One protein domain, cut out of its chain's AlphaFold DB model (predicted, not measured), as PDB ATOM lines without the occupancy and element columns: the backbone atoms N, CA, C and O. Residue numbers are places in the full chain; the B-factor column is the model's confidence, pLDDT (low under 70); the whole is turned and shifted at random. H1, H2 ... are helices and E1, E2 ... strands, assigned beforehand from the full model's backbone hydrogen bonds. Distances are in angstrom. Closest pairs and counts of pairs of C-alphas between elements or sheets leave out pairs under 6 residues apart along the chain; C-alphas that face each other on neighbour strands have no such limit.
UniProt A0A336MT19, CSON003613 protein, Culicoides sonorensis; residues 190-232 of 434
ATOM      1  N   GLY A 190       3.546  -6.371  42.297       80.31
ATOM      2  CA  GLY A 190       4.262  -6.607  41.047       80.31
ATOM      3  C   GLY A 190       3.734  -7.782  40.214       80.31
ATOM      4  O   GLY A 190       3.384  -8.843  40.718       80.31
ATOM      5  N   PHE A 191       3.737  -7.607  38.891       84.25
ATOM      6  CA  PHE A 191       3.398  -8.654  37.921       84.25
ATOM      7  C   PHE A 191       4.630  -9.513  37.608       84.25
ATOM      8  O   PHE A 191       5.226  -9.394  36.537       84.25
ATOM      9  N   TRP A 192       5.077 -10.316  38.570       83.00
ATOM     10  CA  TRP A 192       6.303 -11.107  38.436       83.00
ATOM     11  C   TRP A 192       6.165 -12.232  37.409       83.00
ATOM     12  O   TRP A 192       5.286 -13.084  37.519       83.00
ATOM     13  N   SER A 193       7.075 -12.249  36.438       80.00
ATOM     14  CA  SER A 193       7.205 -13.286  35.425       80.00
ATOM     15  C   SER A 193       8.522 -14.053  35.548       80.00
ATOM     16  O   SER A 193       9.538 -13.530  36.014       80.00
ATOM     17  N   VAL A 194       8.492 -15.310  35.109       77.62
ATOM     18  CA  VAL A 194       9.664 -16.173  34.910       77.62
ATOM     19  C   VAL A 194       9.976 -16.282  33.413       77.62
ATOM     20  O   VAL A 194       9.044 -16.248  32.605       77.62
ATOM     21  N   PRO A 195      11.251 -16.404  33.004       74.62
ATOM     22  CA  PRO A 195      11.584 -16.724  31.619       74.62
ATOM     23  C   PRO A 195      11.045 -18.110  31.248       74.62
ATOM     24  O   PRO A 195      11.020 -19.025  32.070       74.62
ATOM     25  N   CYS A 196      10.622 -18.274  30.000       73.19
ATOM     26  CA  CYS A 196      10.128 -19.536  29.464       73.19
ATOM     27  C   CYS A 196      10.656 -19.740  28.035       73.19
ATOM     28  O   CYS A 196      11.007 -18.774  27.361       73.19
ATOM     29  N   LEU A 197      10.762 -20.990  27.579       73.06
ATOM     30  CA  LEU A 197      11.392 -21.301  26.288       73.06
ATOM     31  C   LEU A 197      10.435 -21.102  25.104       73.06
ATOM     32  O   LEU A 197      10.866 -20.688  24.031       73.06
ATOM     33  N   SER A 198       9.141 -21.369  25.294       65.94
ATOM     34  CA  SER A 198       8.130 -21.289  24.238       65.94
ATOM     35  C   SER A 198       6.735 -20.953  24.780       65.94
ATOM     36  O   SER A 198       6.480 -21.001  25.986       65.94
ATOM     37  N   TYR A 199       5.798 -20.643  23.879       59.16
ATOM     38  CA  TYR A 199       4.374 -20.539  24.220       59.16
ATOM     39  C   TYR A 199       3.746 -21.908  24.545       59.16
ATOM     40  O   TYR A 199       2.841 -21.997  25.376       59.16
ATOM     41  N   ASP A 200       4.247 -22.995  23.953       61.97
ATOM     42  CA  ASP A 200       3.779 -24.339  24.291       61.97
ATOM     43  C   ASP A 200       4.206 -24.745  25.706       61.97
ATOM     44  O   ASP A 200       3.428 -25.381  26.410       61.97
ATOM     45  N   ASP A 201       5.366 -24.296  26.195       58.44
ATOM     46  CA  ASP A 201       5.774 -24.507  27.590       58.44
ATOM     47  C   ASP A 201       4.897 -23.746  28.595       58.44
ATOM     48  O   ASP A 201       4.616 -24.250  29.685       58.44
ATOM     49  N   ILE A 202       4.401 -22.563  28.216       60.53
ATOM     50  CA  ILE A 202       3.385 -21.823  28.981       60.53
ATOM     51  C   ILE A 202       2.097 -22.648  29.077       60.53
ATOM     52  O   ILE A 202       1.551 -22.855  30.162       60.53
ATOM     53  N   LYS A 203       1.628 -23.153  27.934       61.62
ATOM     54  CA  LYS A 203       0.385 -23.921  27.796       61.62
ATOM     55  C   LYS A 203       0.446 -25.276  28.515       61.62
ATOM     56  O   LYS A 203      -0.519 -25.669  29.168       61.62
ATOM     57  N   ASN A 204       1.592 -25.951  28.440       65.25
ATOM     58  CA  ASN A 204       1.865 -27.246  29.068       65.25
ATOM     59  C   ASN A 204       2.303 -27.126  30.540       65.25
ATOM     60  O   ASN A 204       2.415 -28.145  31.221       65.25
ATOM     61  N   LYS A 205       2.515 -25.901  31.046       64.56
ATOM     62  CA  LYS A 205       3.029 -25.593  32.396       64.56
ATOM     63  C   LYS A 205       4.431 -26.170  32.665       64.56
ATOM     64  O   LYS A 205       4.760 -26.492  33.805       64.56
ATOM     65  N   THR A 206       5.255 -26.278  31.623       73.44
ATOM     66  CA  THR A 206       6.635 -26.799  31.657       73.44
ATOM     67  C   THR A 206       7.711 -25.709  31.717       73.44
ATOM     68  O   THR A 206       8.897 -26.034  31.746       73.44
ATOM     69  N   CYS A 207       7.330 -24.425  31.792       66.94
ATOM     70  CA  CYS A 207       8.273 -23.316  31.988       66.94
ATOM     71  C   CYS A 207       9.231 -23.563  33.177       66.94
ATOM     72  O   CYS A 207       8.760 -23.877  34.275       66.94
ATOM     73  N   PRO A 208      10.556 -23.371  33.012       61.41
ATOM     74  CA  PRO A 208      11.514 -23.543  34.099       61.41
ATOM     75  C   PRO A 208      11.226 -22.619  35.289       61.41
ATOM     76  O   PRO A 208      11.176 -21.400  35.155       61.41
ATOM     77  N   ILE A 209      11.108 -23.199  36.487       58.31
ATOM     78  CA  ILE A 209      10.940 -22.439  37.743       58.31
ATOM     79  C   ILE A 209      12.235 -21.667  38.093       58.31
ATOM     80  O   ILE A 209      12.217 -20.683  38.830       58.31
ATOM     81  N   THR A 210      13.374 -22.092  37.539       53.03
ATOM     82  CA  THR A 210      14.698 -21.492  37.732       53.03
ATOM     83  C   THR A 210      14.991 -20.402  36.698       53.03
ATOM     84  O   THR A 210      15.420 -20.694  35.582       53.03
ATOM     85  N   GLY A 211      14.834 -19.137  37.087       56.53
ATOM     86  CA  GLY A 211      15.255 -17.989  36.284       56.53
ATOM     87  C   GLY A 211      15.127 -16.667  37.038       56.53
ATOM     88  O   GLY A 211      14.374 -16.568  38.007       56.53
ATOM     89  N   SER A 212      15.861 -15.642  36.599       61.94
ATOM     90  CA  SER A 212      15.747 -14.288  37.155       61.94
ATOM     91  C   SER A 212      14.344 -13.734  36.910       61.94
ATOM     92  O   SER A 212      13.962 -13.510  35.760       61.94
ATOM     93  N   GLN A 213      13.581 -13.515  37.982       73.81
ATOM     94  CA  GLN A 213      12.225 -12.976  37.886       73.81
ATOM     95  C   GLN A 213      12.239 -11.502  37.472       73.81
ATOM     96  O   GLN A 213      13.061 -10.711  37.940       73.81
ATOM     97  N   LEU A 214      11.301 -11.125  36.606       80.81
ATOM     98  CA  LEU A 214      11.182  -9.784  36.033       80.81
ATOM     99  C   LEU A 214       9.720  -9.324  36.099       80.81
ATOM    100  O   LEU A 214       8.813 -10.130  35.954       80.81
ATOM    101  N   LYS A 215       9.453  -8.034  36.332       84.19
ATOM    102  CA  LYS A 215       8.066  -7.525  36.394       84.19
ATOM    103  C   LYS A 215       7.518  -7.177  35.008       84.19
ATOM    104  O   LYS A 215       8.097  -6.332  34.332       84.19
ATOM    105  N   MET A 216       6.402  -7.763  34.586       85.69
ATOM    106  CA  MET A 216       5.678  -7.308  33.395       85.69
ATOM    107  C   MET A 216       5.226  -5.850  33.586       85.69
ATOM    108  O   MET A 216       4.679  -5.501  34.631       85.69
ATOM    109  N   GLY A 217       5.451  -5.007  32.574       83.31
ATOM    110  CA  GLY A 217       5.141  -3.576  32.637       83.31
ATOM    111  C   GLY A 217       6.022  -2.828  33.644       83.31
ATOM    112  O   GLY A 217       7.251  -2.905  33.571       83.31
ATOM    113  N   GLY A 218       5.382  -2.101  34.562       81.69
ATOM    114  CA  GLY A 218       6.029  -1.327  35.621       81.69
ATOM    115  C   GLY A 218       6.572   0.037  35.189       81.69
ATOM    116  O   GLY A 218       6.888   0.274  34.024       81.69
ATOM    117  N   GLU A 219       6.714   0.927  36.171       84.19
ATOM    118  CA  GLU A 219       7.402   2.213  36.045       84.19
ATOM    119  C   GLU A 219       8.443   2.340  37.179       84.19
ATOM    120  O   GLU A 219       8.046   2.390  38.350       84.19
ATOM    121  N   PRO A 220       9.758   2.355  36.876       80.69
ATOM    122  CA  PRO A 220      10.368   2.147  35.558       80.69
ATOM    123  C   PRO A 220      10.226   0.702  35.055       80.69
ATOM    124  O   PRO A 220      10.221  -0.251  35.835       80.69
ATOM    125  N   SER A 221      10.160   0.538  33.733       76.00
ATOM    126  CA  SER A 221      10.019  -0.766  33.074       76.00
ATOM    127  C   SER A 221      11.354  -1.509  32.899       76.00
ATOM    128  O   SER A 221      12.443  -0.942  33.023       76.00
ATOM    129  N   ASN A 222      11.294  -2.797  32.540       73.06
ATOM    130  CA  ASN A 222      12.472  -3.658  32.328       73.06
ATOM    131  C   ASN A 222      13.230  -3.407  31.006       73.06
ATOM    132  O   ASN A 222      13.814  -4.335  30.439       73.06
ATOM    133  N   LYS A 223      13.238  -2.173  30.487       71.75
ATOM    134  CA  LYS A 223      13.956  -1.825  29.252       71.75
ATOM    135  C   LYS A 223      15.437  -2.218  29.368       71.75
ATOM    136  O   LYS A 223      16.128  -1.778  30.282       71.75
ATOM    137  N   GLY A 224      15.912  -3.056  28.443       75.31
ATOM    138  CA  GLY A 224      17.286  -3.575  28.436       75.31
ATOM    139  C   GLY A 224      17.588  -4.670  29.472       75.31
ATOM    140  O   GLY A 224      18.745  -5.046  29.608       75.31
ATOM    141  N   LYS A 225      16.580  -5.180  30.198       73.12
ATOM    142  CA  LYS A 225      16.724  -6.257  31.201       73.12
ATOM    143  C   LYS A 225      16.004  -7.560  30.826       73.12
ATOM    144  O   LYS A 225      16.247  -8.577  31.466       73.12
ATOM    145  N   ALA A 226      15.111  -7.525  29.835       69.19
ATOM    146  CA  ALA A 226      14.290  -8.654  29.396       69.19
ATOM    147  C   ALA A 226      14.455  -8.901  27.889       69.19
ATOM    148  O   ALA A 226      14.475  -7.945  27.112       69.19
ATOM    149  N   SER A 227      14.533 -10.171  27.485       76.12
ATOM    150  CA  SER A 227      14.423 -10.630  26.092       76.12
ATOM    151  C   SER A 227      14.009 -12.107  26.069       76.12
ATOM    152  O   SER A 227      14.341 -12.841  26.999       76.12
ATOM    153  N   GLY A 228      13.288 -12.540  25.035       74.50
ATOM    154  CA  GLY A 228      12.677 -13.874  24.961       74.50
ATOM    155  C   GLY A 228      11.252 -13.939  25.530       74.50
ATOM    156  O   GLY A 228      10.619 -12.912  25.781       74.50
ATOM    157  N   VAL A 229      10.732 -15.158  25.696       75.56
ATOM    158  CA  VAL A 229       9.369 -15.421  26.187       75.56
ATOM    159  C   VAL A 229       9.348 -15.426  27.720       75.56
ATOM    160  O   VAL A 229      10.259 -15.938  28.368       75.56
ATOM    161  N   TYR A 230       8.288 -14.871  28.310       76.44
ATOM    162  CA  TYR A 230       8.085 -14.826  29.760       76.44
ATOM    163  C   TYR A 230       6.672 -15.267  30.135       76.44
ATOM    164  O   TYR A 230       5.711 -14.985  29.420       76.44
ATOM    165  N   TYR A 231       6.552 -15.926  31.285       75.94
ATOM    166  CA  TYR A 231       5.305 -16.443  31.835       75.94
ATOM    167  C   TYR A 231       4.974 -15.810  33.184       75.94
ATOM    168  O   TYR A 231       5.848 -15.700  34.041       75.94
ATOM    169  N   LEU A 232       3.706 -15.462  33.395       76.94
ATOM    170  CA  LEU A 232       3.154 -15.075  34.690       76.94
ATOM    171  C   LEU A 232       1.689 -15.506  34.807       76.94
ATOM    172  O   LEU A 232       1.006 -15.720  33.804       76.94
TER     173      LEU A 232
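AT A GLANCE: This is residues 190 to 232 of the 434 residues of the protein "CSON003613 protein" of Culicoides sonorensis (UniProt A0A336MT19). The domain has little regular structure: a two-strand antiparallel sheet, E1 and E2, with the short helix H1 at one end and a long loop reaching to the other end and back. The printed part has 43 residues, with E1, H1 and E2 in that order; the class is mixed, with 14 residues in named elements. It is compact, with a radius of gyration of the C-alphas of 10.4 A, yet elongated, spanning 31 by 18 by 16 A.

HOW THE PARTS SIT: E1, residues 192 to 196, and E2, residues 229 to 231, are antiparallel at 132 degrees; N 194 and O 231 are within hydrogen-bond range at 2.9 A. Residues 192 to 193 of E1 also pair antiparallel with residues 214 to 215. The closest C-alphas of E2 and H1, residues 199 to 204, are those of Tyr 231 and Ile 202, 6.4 A apart. Every O i to N i+4 pair in H1 is within hydrogen-bond range.

IN THESE COORDINATES: E1 begins at C-alpha 192 (6.303, -11.107, 38.436) and is 12.9 A long. H1 is 8.6 A long. E2, 7.0 A long, ends at C-alpha 231 (5.305, -16.443, 31.835).

THE WHOLE: The C-alphas farthest apart, those of Asn 204 and Pro 220, are 31.3 A apart. The printed part has no cut. The link from E1 to H1 is tight; that from H1 to E2, residues 205 to 228, is long. Mean pLDDT of the printed part is 72.2, with residues 198 to 205, 207 to 212 and 226 under 70.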